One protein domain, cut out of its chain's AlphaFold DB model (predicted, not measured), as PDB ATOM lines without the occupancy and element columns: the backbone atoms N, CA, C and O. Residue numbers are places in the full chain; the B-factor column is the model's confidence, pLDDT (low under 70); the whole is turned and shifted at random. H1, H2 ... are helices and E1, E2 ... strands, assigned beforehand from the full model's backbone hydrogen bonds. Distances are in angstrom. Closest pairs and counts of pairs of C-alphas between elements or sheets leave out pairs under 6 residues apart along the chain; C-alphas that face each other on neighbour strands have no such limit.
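This is residues 3 to 89 of the 248 residues of an uncharacterized protein of Methylorubrum extorquens (strain DSM 6343 / CIP 106787 / DM4) (UniProt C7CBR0). Two long strand hairpins, E2 with E3 and E4 with E5, run lengthwise along a loose rod with both tips at one end. E1 widens the E4 and E5 hairpin near the other end, where the short helix H1 and residues 48 to 61 lie. The printed part has 87 residues, with E1, H1, E2, E3, E4 and E5 in turn along the chain, in antiparallel sheets E1 - E4 - E5 and E2 - E3; the class is mostly strand, as strands hold 41 of the 48 residues in named elements; the whole is loose, with a radius of gyration of the C-alphas of 15.4 A and spans of 46 by 20 by 19 A.

E1 is residues 7 to 10, from C-alpha 7 at (-29.536, -23.175, 15.170). H1 is 18 to 24, E2 28 to 35 (20.5 A), E3 41 to 47 (19.7 A), E4 62 to 72 (32.0 A), E5 78 to 88 (32.5 A), ending at C-alpha 88 (-17.287, -33.986, 17.933).

N 9 and O 64 of E1 and E4 are 2.9 A apart, N 67 and O 83 of E4 and E5 2.9 A, N 31 and O 44 of E2 and E3 2.9 A. H1, with every O i to N i+4 pair within hydrogen-bond range, only grazes the larger sheet with residues 21 to 24. E2 and E4 are only just apart, at 8.3 A.

The C-alphas farthest apart, Val 59 and Gln 75, are 48.1 A apart. The printed part has no cut; E3 to E4 is a long link. Residues 14 and 35 to 40 have pLDDT under 70.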
ATOM      1  N   TYR A   3     -30.628 -14.958  24.764       93.56
ATOM      2  CA  TYR A   3     -30.450 -15.703  23.526       93.56
ATOM      3  C   TYR A   3     -31.764 -16.449  23.233       93.56
ATOM      4  O   TYR A   3     -32.559 -16.680  24.144       93.56
ATOM      5  N   GLY A   4     -32.035 -16.729  21.957       89.81
ATOM      6  CA  GLY A   4     -33.173 -17.556  21.532       89.81
ATOM      7  C   GLY A   4     -32.773 -19.021  21.350       89.81
ATOM      8  O   GLY A   4     -31.636 -19.387  21.625       89.81
ATOM      9  N   ALA A   5     -33.678 -19.857  20.836       91.81
ATOM     10  CA  ALA A   5     -33.319 -21.226  20.460       91.81
ATOM     11  C   ALA A   5     -32.112 -21.229  19.494       91.81
ATOM     12  O   ALA A   5     -32.074 -20.392  18.581       91.81
ATOM     13  N   PRO A   6     -31.118 -22.116  19.688       96.62
ATOM     14  CA  PRO A   6     -29.966 -22.177  18.802       96.62
ATOM     15  C   PRO A   6     -30.351 -22.729  17.427       96.62
ATOM     16  O   PRO A   6     -31.298 -23.504  17.294       96.62
ATOM     17  N   SER A   7     -29.566 -22.389  16.406       95.44
ATOM     18  CA  SER A   7     -29.536 -23.175  15.170       95.44
ATOM     19  C   SER A   7     -28.590 -24.358  15.356       95.44
ATOM     20  O   SER A   7     -27.473 -24.163  15.843       95.44
ATOM     21  N   VAL A   8     -29.010 -25.554  14.947       95.88
ATOM     22  CA  VAL A   8     -28.236 -26.787  15.125       95.88
ATOM     23  C   VAL A   8     -28.116 -27.528  13.800       95.88
ATOM     24  O   VAL A   8     -29.105 -27.678  13.084       95.88
ATOM     25  N   THR A   9     -26.911 -27.988  13.479       95.06
ATOM     26  CA  THR A   9     -26.628 -28.800  12.290       95.06
ATOM     27  C   THR A   9     -25.757 -29.988  12.670       95.06
ATOM     28  O   THR A   9     -24.702 -29.798  13.275       95.06
ATOM     29  N   TRP A  10     -26.184 -31.188  12.290       96.44
ATOM     30  CA  TRP A  10     -25.442 -32.435  12.461       96.44
ATOM     31  C   TRP A  10     -24.921 -32.916  11.106       96.44
ATOM     32  O   TRP A  10     -25.633 -32.824  10.106       96.44
ATOM     33  N   THR A  11     -23.684 -33.405  11.055       95.56
ATOM     34  CA  THR A  11     -23.092 -33.935   9.815       95.56
ATOM     35  C   THR A  11     -23.570 -35.340   9.457       95.56
ATOM     36  O   THR A  11     -23.530 -35.682   8.279       95.56
ATOM     37  N   GLY A  12     -24.005 -36.132  10.441       86.00
ATOM     38  CA  GLY A  12     -24.419 -37.523  10.249       86.00
ATOM     39  C   GLY A  12     -25.833 -37.689   9.684       86.00
ATOM     40  O   GLY A  12     -26.131 -38.660   8.999       86.00
ATOM     41  N   GLY A  13     -26.717 -36.706   9.871       79.56
ATOM     42  CA  GLY A  13     -28.087 -36.824   9.384       79.56
ATOM     43  C   GLY A  13     -28.981 -35.631   9.697       79.56
ATOM     44  O   GLY A  13     -28.579 -34.645  10.311       79.56
ATOM     45  N   ALA A  14     -30.235 -35.718   9.248       68.50
ATOM     46  CA  ALA A  14     -31.193 -34.616   9.348       68.50
ATOM     47  C   ALA A  14     -31.924 -34.541  10.700       68.50
ATOM     48  O   ALA A  14     -32.510 -33.503  11.011       68.50
ATOM     49  N   HIS A  15     -31.935 -35.622  11.487       84.44
ATOM     50  CA  HIS A  15     -32.777 -35.718  12.676       84.44
ATOM     51  C   HIS A  15     -31.954 -35.773  13.962       84.44
ATOM     52  O   HIS A  15     -31.464 -36.821  14.364       84.44
ATOM     53  N   ILE A  16     -31.863 -34.634  14.640       92.62
ATOM     54  CA  ILE A  16     -31.288 -34.540  15.983       92.62
ATOM     55  C   ILE A  16     -32.296 -35.137  16.979       92.62
ATOM     56  O   ILE A  16     -33.480 -34.786  16.899       92.62
ATOM     57  N   PRO A  17     -31.880 -35.997  17.927       94.06
ATOM     58  CA  PRO A  17     -32.777 -36.511  18.957       94.06
ATOM     59  C   PRO A  17     -33.515 -35.383  19.695       94.06
ATOM     60  O   PRO A  17     -32.931 -34.354  20.045       94.06
ATOM     61  N   ALA A  18     -34.818 -35.567  19.930       94.81
ATOM     62  CA  ALA A  18     -35.679 -34.518  20.486       94.81
ATOM     63  C   ALA A  18     -35.201 -34.038  21.868       94.81
ATOM     64  O   ALA A  18     -35.225 -32.838  22.145       94.81
ATOM     65  N   ASP A  19     -34.707 -34.958  22.699       95.88
ATOM     66  CA  ASP A  19     -34.176 -34.650  24.029       95.88
ATOM     67  C   ASP A  19     -32.898 -33.805  23.950       95.88
ATOM     68  O   ASP A  19     -32.750 -32.835  24.696       95.88
ATOM     69  N   THR A  20     -32.009 -34.100  22.998       96.75
ATOM     70  CA  THR A  20     -30.821 -33.283  22.717       96.75
ATOM     71  C   THR A  20     -31.224 -31.884  22.268       96.75
ATOM     72  O   THR A  20     -30.730 -30.893  22.809       96.75
ATOM     73  N   ALA A  21     -32.159 -31.776  21.318       95.38
ATOM     74  CA  ALA A  21     -32.643 -30.485  20.830       95.38
ATOM     75  C   ALA A  21     -33.273 -29.642  21.957       95.38
ATOM     76  O   ALA A  21     -33.005 -28.441  22.062       95.38
ATOM     77  N   ALA A  22     -34.059 -30.272  22.835       96.44
ATOM     78  CA  ALA A  22     -34.658 -29.619  23.995       96.44
ATOM     79  C   ALA A  22     -33.600 -29.154  25.010       96.44
ATOM     80  O   ALA A  22     -33.655 -28.014  25.478       96.44
ATOM     81  N   ALA A  23     -32.607 -29.993  25.318       97.38
ATOM     82  CA  ALA A  23     -31.530 -29.634  26.237       97.38
ATOM     83  C   ALA A  23     -30.694 -28.461  25.708       97.38
ATOM     84  O   ALA A  23     -30.443 -27.502  26.444       97.38
ATOM     85  N   LEU A  24     -30.350 -28.468  24.414       97.19
ATOM     86  CA  LEU A  24     -29.600 -27.390  23.765       97.19
ATOM     87  C   LEU A  24     -30.305 -26.030  23.849       97.19
ATOM     88  O   LEU A  24     -29.629 -25.005  23.933       97.19
ATOM     89  N   ALA A  25     -31.638 -25.981  23.910       96.12
ATOM     90  CA  ALA A  25     -32.362 -24.720  24.104       96.12
ATOM     91  C   ALA A  25     -32.018 -24.021  25.440       96.12
ATOM     92  O   ALA A  25     -32.156 -22.802  25.554       96.12
ATOM     93  N   SER A  26     -31.527 -24.770  26.432       95.12
ATOM     94  CA  SER A  26     -31.185 -24.277  27.776       95.12
ATOM     95  C   SER A  26     -29.734 -24.543  28.205       95.12
ATOM     96  O   SER A  26     -29.357 -24.193  29.319       95.12
ATOM     97  N   ALA A  27     -28.903 -25.104  27.322       96.31
ATOM     98  CA  ALA A  27     -27.528 -25.511  27.629       96.31
ATOM     99  C   ALA A  27     -26.542 -24.342  27.827       96.31
ATOM    100  O   ALA A  27     -25.416 -24.558  28.268       96.31
ATOM    101  N   LEU A  28     -26.938 -23.107  27.497       96.50
ATOM    102  CA  LEU A  28     -26.085 -21.922  27.556       96.50
ATOM    103  C   LEU A  28     -26.469 -21.024  28.740       96.50
ATOM    104  O   LEU A  28     -27.597 -20.555  28.839       96.50
ATOM    105  N   THR A  29     -25.520 -20.703  29.613       95.31
ATOM    106  CA  THR A  29     -25.713 -19.717  30.686       95.31
ATOM    107  C   THR A  29     -24.908 -18.458  30.391       95.31
ATOM    108  O   THR A  29     -23.727 -18.519  30.051       95.31
ATOM    109  N   LEU A  30     -25.549 -17.293  30.528       93.94
ATOM    110  CA  LEU A  30     -24.921 -15.987  30.328       93.94
ATOM    111  C   LEU A  30     -24.707 -15.283  31.666       93.94
ATOM    112  O   LEU A  30     -25.672 -14.987  32.371       93.94
ATOM    113  N   THR A  31     -23.460 -14.922  31.966       91.56
ATOM    114  CA  THR A  31     -23.117 -14.108  33.141       91.56
ATOM    115  C   THR A  31     -22.497 -12.789  32.702       91.56
ATOM    116  O   THR A  31     -21.549 -12.745  31.919       91.56
ATOM    117  N   LYS A  32     -23.025 -11.678  33.217       86.81
ATOM    118  CA  LYS A  32     -22.485 -10.346  32.953       86.81
ATOM    119  C   LYS A  32     -21.234 -10.171  33.811       86.81
ATOM    120  O   LYS A  32     -21.348 -10.189  35.031       86.81
ATOM    121  N   MET A  33     -20.076  -9.991  33.180       81.00
ATOM    122  CA  MET A  33     -18.803  -9.848  33.899       81.00
ATOM    123  C   MET A  33     -18.375  -8.391  34.056       81.00
ATOM    124  O   MET A  33     -17.770  -8.046  35.064       81.00
ATOM    125  N   ASP A  34     -18.706  -7.532  33.091       71.38
ATOM    126  CA  ASP A  34     -18.299  -6.131  33.128       71.38
ATOM    127  C   ASP A  34     -19.313  -5.224  32.411       71.38
ATOM    128  O   ASP A  34     -19.764  -5.522  31.301       71.38
ATOM    129  N   SER A  35     -19.683  -4.114  33.055       62.94
ATOM    130  CA  SER A  35     -20.188  -2.929  32.358       62.94
ATOM    131  C   SER A  35     -19.589  -1.677  32.981       62.94
ATOM    132  O   SER A  35     -20.235  -0.996  33.779       62.94
ATOM    133  N   THR A  36     -18.369  -1.350  32.584       61.25
ATOM    134  CA  THR A  36     -17.627  -0.150  32.992       61.25
ATOM    135  C   THR A  36     -18.274   1.181  32.588       61.25
ATOM    136  O   THR A  36     -17.675   2.232  32.788       61.25
ATOM    137  N   GLY A  37     -19.472   1.197  31.988       59.59
ATOM    138  CA  GLY A  37     -20.110   2.430  31.511       59.59
ATOM    139  C   GLY A  37     -19.350   3.120  30.367       59.59
ATOM    140  O   GLY A  37     -19.733   4.209  29.958       59.59
ATOM    141  N   SER A  38     -18.301   2.484  29.830       65.12
ATOM    142  CA  SER A  38     -17.422   3.007  28.774       65.12
ATOM    143  C   SER A  38     -17.840   2.594  27.356       65.12
ATOM    144  O   SER A  38     -17.100   2.830  26.408       65.12
ATOM    145  N   GLY A  39     -18.994   1.936  27.198       62.19
ATOM    146  CA  GLY A  39     -19.443   1.366  25.919       62.19
ATOM    147  C   GLY A  39     -18.830   0.001  25.570       62.19
ATOM    148  O   GLY A  39     -19.205  -0.592  24.565       62.19
ATOM    149  N   THR A  40     -17.941  -0.532  26.413       67.00
ATOM    150  CA  THR A  40     -17.345  -1.872  26.292       67.00
ATOM    151  C   THR A  40     -17.701  -2.718  27.511       67.00
ATOM    152  O   THR A  40     -17.765  -2.205  28.625       67.00
ATOM    153  N   GLY A  41     -17.939  -4.010  27.312       75.50
ATOM    154  CA  GLY A  41     -18.233  -4.957  28.383       75.50
ATOM    155  C   GLY A  41     -18.068  -6.389  27.894       75.50
ATOM    156  O   GLY A  41     -17.954  -6.631  26.692       75.50
ATOM    157  N   SER A  42     -18.049  -7.343  28.820       82.94
ATOM    158  CA  SER A  42     -17.868  -8.762  28.506       82.94
ATOM    159  C   SER A  42     -19.010  -9.601  29.069       82.94
ATOM    160  O   SER A  42     -19.490  -9.382  30.186       82.94
ATOM    161  N   VAL A  43     -19.427 -10.590  28.280       88.25
ATOM    162  CA  VAL A  43     -20.382 -11.623  28.680       88.25
ATOM    163  C   VAL A  43     -19.603 -12.922  28.817       88.25
ATOM    164  O   VAL A  43     -18.973 -13.367  27.859       88.25
ATOM    165  N   LYS A  44     -19.628 -13.520  30.007       90.62
ATOM    166  CA  LYS A  44     -19.164 -14.892  30.199       90.62
ATOM    167  C   LYS A  44     -20.250 -15.833  29.701       90.62
ATOM    168  O   LYS A  44     -21.422 -15.666  30.041       90.62
ATOM    169  N   VAL A  45     -19.829 -16.798  28.898       93.31
ATOM    170  CA  VAL A  45     -20.673 -17.846  28.344       93.31
ATOM    171  C   VAL A  45     -20.210 -19.160  28.951       93.31
ATOM    172  O   VAL A  45     -19.049 -19.529  28.793       93.31
ATOM    173  N   ASP A  46     -21.111 -19.834  29.651       95.50
ATOM    174  CA  ASP A  46     -20.906 -21.193  30.141       95.50
ATOM    175  C   ASP A  46     -21.827 -22.129  29.346       95.50
ATOM    176  O   ASP A  46     -22.990 -21.798  29.113       95.50
ATOM    177  N   PHE A  47     -21.311 -23.279  28.912       96.38
ATOM    178  CA  PHE A  47     -22.075 -24.299  28.194       96.38
ATOM    179  C   PHE A  47     -22.041 -25.607  28.978       96.38
ATOM    180  O   PHE A  47     -20.972 -26.040  29.409       96.38
ATOM    181  N   ALA A  48     -23.204 -26.226  29.151       96.69
ATOM    182  CA  ALA A  48     -23.335 -27.521  29.796       96.69
ATOM    183  C   ALA A  48     -24.380 -28.364  29.063       96.69
ATOM    184  O   ALA A  48     -25.556 -28.005  28.994       96.69
ATOM    185  N   LEU A  49     -23.941 -29.509  28.553       97.44
ATOM    186  CA  LEU A  49     -24.784 -30.551  27.985       97.44
ATOM    187  C   LEU A  49     -24.419 -31.863  28.681       97.44
ATOM    188  O   LEU A  49     -23.246 -32.104  28.960       97.44
ATOM    189  N   ALA A  50     -25.418 -32.681  29.009       97.31
ATOM    190  CA  ALA A  50     -25.147 -34.015  29.526       97.31
ATOM    191  C   ALA A  50     -24.529 -34.864  28.411       97.31
ATOM    192  O   ALA A  50     -25.078 -34.887  27.315       97.31
ATOM    193  N   ASP A  51     -23.442 -35.560  28.735       93.62
ATOM    194  CA  ASP A  51     -22.672 -36.420  27.826       93.62
ATOM    195  C   ASP A  51     -23.586 -37.323  26.992       93.62
ATOM    196  O   ASP A  51     -23.687 -37.136  25.787       93.62
ATOM    197  N   LYS A  52     -24.456 -38.079  27.680       94.94
ATOM    198  CA  LYS A  52     -25.443 -38.993  27.084       94.94
ATOM    199  C   LYS A  52     -26.389 -38.429  26.018       94.94
ATOM    200  O   LYS A  52     -27.124 -39.167  25.373       94.94
ATOM    201  N   LEU A  53     -26.526 -37.105  25.939       96.81
ATOM    202  CA  LEU A  53     -27.355 -36.453  24.921       96.81
ATOM    203  C   LEU A  53     -26.583 -36.231  23.616       96.81
ATOM    204  O   LEU A  53     -27.178 -35.759  22.647       96.81
ATOM    205  N   ALA A  54     -25.286 -36.524  23.602       96.12
ATOM    206  CA  ALA A  54     -24.397 -36.443  22.457       96.12
ATOM    207  C   ALA A  54     -23.918 -37.822  21.965       96.12
ATOM    208  O   ALA A  54     -23.423 -37.854  20.847       96.12
ATOM    209  N   ASP A  55     -24.157 -38.922  22.696       96.06
ATOM    210  CA  ASP A  55     -23.798 -40.314  22.315       96.06
ATOM    211  C   ASP A  55     -24.383 -40.783  20.970       96.06
ATOM    212  O   ASP A  55     -24.080 -41.859  20.495       96.06
ATOM    213  N   PHE A  56     -25.269 -40.006  20.340       95.88
ATOM    214  CA  PHE A  56     -25.741 -40.310  18.988       95.88
ATOM    215  C   PHE A  56     -24.737 -39.941  17.887       95.88
ATOM    216  O   PHE A  56     -25.018 -40.183  16.710       95.88
ATOM    217  N   LEU A  57     -23.653 -39.251  18.258       96.69
ATOM    218  CA  LEU A  57     -22.617 -38.754  17.365       96.69
ATOM    219  C   LEU A  57     -21.479 -39.769  17.257       96.69
ATOM    220  O   LEU A  57     -20.603 -39.781  18.120       96.69
ATOM    221  N   GLY A  58     -21.419 -40.458  16.120       95.75
ATOM    222  CA  GLY A  58     -20.336 -41.392  15.823       95.75
ATOM    223  C   GLY A  58     -19.011 -40.722  15.466       95.75
ATOM    224  O   GLY A  58     -18.868 -39.491  15.366       95.75
ATOM    225  N   VAL A  59     -17.999 -41.548  15.200       94.88
ATOM    226  CA  VAL A  59     -16.671 -41.073  14.791       94.88
ATOM    227  C   VAL A  59     -16.757 -40.225  13.519       94.88
ATOM    228  O   VAL A  59     -17.373 -40.594  12.525       94.88
ATOM    229  N   HIS A  60     -16.061 -39.083  13.530       93.38
ATOM    230  CA  HIS A  60     -16.072 -38.062  12.470       93.38
ATOM    231  C   HIS A  60     -17.391 -37.300  12.310       93.38
ATOM    232  O   HIS A  60     -17.475 -36.407  11.458       93.38
ATOM    233  N   GLU A  61     -18.394 -37.574  13.137       96.50
ATOM    234  CA  GLU A  61     -19.597 -36.768  13.168       96.50
ATOM    235  C   GLU A  61     -19.418 -35.537  14.049       96.50
ATOM    236  O   GLU A  61     -18.658 -35.515  15.019       96.50
ATOM    237  N   THR A  62     -20.121 -34.463  13.698       96.94
ATOM    238  CA  THR A  62     -20.129 -33.245  14.499       96.94
ATOM    239  C   THR A  62     -21.524 -32.660  14.614       96.94
ATOM    240  O   THR A  62     -22.289 -32.637  13.646       96.94
ATOM    241  N   LEU A  63     -21.827 -32.126  15.797       97.62
ATOM    242  CA  LEU A  63     -22.991 -31.284  16.049       97.62
ATOM    243  C   LEU A  63     -22.522 -29.841  16.220       97.62
ATOM    244  O   LEU A  63     -21.865 -29.492  17.202       97.62
ATOM    245  N   THR A  64     -22.862 -28.988  15.261       97.25
ATOM    246  CA  THR A  64     -22.588 -27.551  15.340       97.25
ATOM    247  C   THR A  64     -23.817 -26.821  15.865       97.25
ATOM    248  O   THR A  64     -24.895 -26.897  15.276       97.25
ATOM    249  N   VAL A  65     -23.647 -26.092  16.967       97.69
ATOM    250  CA  VAL A  65     -24.700 -25.358  17.677       97.69
ATOM    251  C   VAL A  65     -24.345 -23.875  17.668       97.69
ATOM    252  O   VAL A  65     -23.271 -23.497  18.128       97.69
ATOM    253  N   THR A  66     -25.227 -23.013  17.162       97.81
ATOM    254  CA  THR A  66     -25.006 -21.555  17.155       97.81
ATOM    255  C   THR A  66     -26.103 -20.818  17.911       97.81
ATOM    256  O   THR A  66     -27.280 -20.894  17.558       97.81
ATOM    257  N   TYR A  67     -25.698 -20.052  18.924       97.69
ATOM    258  CA  TYR A  67     -26.559 -19.185  19.726       97.69
ATOM    259  C   TYR A  67     -26.397 -17.727  19.300       97.69
ATOM    260  O   TYR A  67     -25.280 -17.216  19.233       97.69
ATOM    261  N   GLN A  68     -27.511 -17.031  19.067       97.12
ATOM    262  CA  GLN A  68     -27.521 -15.589  18.802       97.12
ATOM    263  C   GLN A  68     -27.680 -14.819  20.118       97.12
ATOM    264  O   GLN A  68     -28.794 -14.648  20.621       97.12
ATOM    265  N   ILE A  69     -26.567 -14.367  20.698       94.62
ATOM    266  CA  ILE A  69     -26.573 -13.633  21.968       94.62
ATOM    267  C   ILE A  69     -26.919 -12.173  21.702       94.62
ATOM    268  O   ILE A  69     -26.200 -11.473  20.997       94.62
ATOM    269  N   THR A  70     -28.000 -11.699  22.316       93.62
ATOM    270  CA  THR A  70     -28.442 -10.304  22.267       93.62
ATOM    271  C   THR A  70     -28.077  -9.579  23.560       93.62
ATOM    272  O   THR A  70     -28.504  -9.952  24.658       93.62
ATOM    273  N   VAL A  71     -27.330  -8.485  23.437       90.12
ATOM    274  CA  VAL A  71     -27.087  -7.523  24.519       90.12
ATOM    275  C   VAL A  71     -27.889  -6.267  24.217       90.12
ATOM    276  O   VAL A  71     -27.868  -5.789  23.091       90.12
ATOM    277  N   ARG A  72     -28.600  -5.739  25.217       89.88
ATOM    278  CA  ARG A  72     -29.401  -4.518  25.108       89.88
ATOM    279  C   ARG A  72     -28.937  -3.511  26.148       89.88
ATOM    280  O   ARG A  72     -28.722  -3.904  27.297       89.88
ATOM    281  N   ASP A  73     -28.773  -2.257  25.751       87.19
ATOM    282  CA  ASP A  73     -28.456  -1.170  26.676       87.19
ATOM    283  C   ASP A  73     -29.708  -0.667  27.423       87.19
ATOM    284  O   ASP A  73     -30.837  -1.114  27.195       87.19
ATOM    285  N   SER A  74     -29.505   0.268  28.352       84.06
ATOM    286  CA  SER A  74     -30.584   0.888  29.132       84.06
ATOM    287  C   SER A  74     -31.504   1.806  28.318       84.06
ATOM    288  O   SER A  74     -32.583   2.156  28.791       84.06
ATOM    289  N   GLN A  75     -31.088   2.206  27.116       88.31
ATOM    290  CA  GLN A  75     -31.819   3.100  26.211       88.31
ATOM    291  C   GLN A  75     -32.610   2.306  25.157       88.31
ATOM    292  O   GLN A  75     -33.468   2.850  24.465       88.31
ATOM    293  N   GLY A  76     -32.365   0.999  25.077       85.19
ATOM    294  CA  GLY A  76     -33.054   0.044  24.236       85.19
ATOM    295  C   GLY A  76     -32.369  -0.311  22.917       85.19
ATOM    296  O   GLY A  76     -32.966  -1.056  22.131       85.19
ATOM    297  N   ALA A  77     -31.144   0.149  22.667       90.19
ATOM    298  CA  ALA A  77     -30.362  -0.332  21.533       90.19
ATOM    299  C   ALA A  77     -29.831  -1.744  21.819       90.19
ATOM    300  O   ALA A  77     -29.465  -2.060  22.953       90.19
ATOM    301  N   SER A  78     -29.797  -2.596  20.793       92.06
ATOM    302  CA  SER A  78     -29.339  -3.982  20.901       92.06
ATOM    303  C   SER A  78     -28.171  -4.265  19.962       92.06
ATOM    304  O   SER A  78     -28.122  -3.738  18.854       92.06
ATOM    305  N   SER A  79     -27.282  -5.158  20.384       90.94
ATOM    306  CA  SER A  79     -26.256  -5.788  19.552       90.94
ATOM    307  C   SER A  79     -26.401  -7.307  19.635       90.94
ATOM    308  O   SER A  79     -26.747  -7.834  20.696       90.94
ATOM    309  N   VAL A  80     -26.174  -7.996  18.517       93.56
ATOM    310  CA  VAL A  80     -26.307  -9.452  18.397       93.56
ATOM    311  C   VAL A  80     -24.973 -10.038  17.957       93.56
ATOM    312  O   VAL A  80     -24.403  -9.580  16.970       93.56
ATOM    313  N   GLN A  81     -24.496 -11.052  18.676       93.06
ATOM    314  CA  GLN A  81     -23.255 -11.757  18.369       93.06
ATOM    315  C   GLN A  81     -23.496 -13.275  18.368       93.06
ATOM    316  O   GLN A  81     -24.035 -13.797  19.351       93.06
ATOM    317  N   PRO A  82     -23.079 -14.004  17.316       95.94
ATOM    318  CA  PRO A  82     -23.113 -15.459  17.324       95.94
ATOM    319  C   PRO A  82     -22.031 -16.042  18.239       95.94
ATOM    320  O   PRO A  82     -20.879 -15.596  18.224       95.94
ATOM    321  N   VAL A  83     -22.405 -17.080  18.987       96.19
ATOM    322  CA  VAL A  83     -21.490 -18.019  19.646       96.19
ATOM    323  C   VAL A  83     -21.742 -19.401  19.068       96.19
ATOM    324  O   VAL A  83     -22.853 -19.921  19.173       96.19
ATOM    325  N   THR A  84     -20.709 -19.977  18.462       96.81
ATOM    326  CA  THR A  84     -20.761 -21.291  17.822       96.81
ATOM    327  C   THR A  84     -19.958 -22.290  18.642       96.81
ATOM    328  O   THR A  84     -18.804 -22.032  18.978       96.81
ATOM    329  N   LEU A  85     -20.580 -23.423  18.952       97.06
ATOM    330  CA  LEU A  85     -19.952 -24.587  19.563       97.06
ATOM    331  C   LEU A  85     -19.982 -25.745  18.570       97.06
ATOM    332  O   LEU A  85     -20.955 -25.907  17.832       97.06
ATOM    333  N   THR A  86     -18.939 -26.563  18.593       96.94
ATOM    334  CA  THR A  86     -18.863 -27.804  17.824       96.94
ATOM    335  C   THR A  86     -18.607 -28.938  18.800       96.94
ATOM    336  O   THR A  86     -17.604 -28.923  19.510       96.94
ATOM    337  N   LEU A  87     -19.532 -29.892  18.846       97.06
ATOM    338  CA  LEU A  87     -19.353 -31.175  19.517       97.06
ATOM    339  C   LEU A  87     -18.856 -32.163  18.467       97.06
ATOM    340  O   LEU A  87     -19.398 -32.193  17.361       97.06
ATOM    341  N   THR A  88     -17.825 -32.931  18.796       96.12
ATOM    342  CA  THR A  88     -17.287 -33.986  17.933       96.12
ATOM    343  C   THR A  88     -17.629 -35.323  18.556       96.12
ATOM    344  O   THR A  88     -17.413 -35.494  19.754       96.12
ATOM    345  N   GLY A  89     -18.178 -36.216  17.741       96.19
ATOM    346  CA  GLY A  89     -18.542 -37.561  18.142       96.19
ATOM    347  C   GLY A  89     -17.339 -38.450  18.426       96.19
ATOM    348  O   GLY A  89     -16.218 -38.201  17.957       96.19
TER     349      GLY A  89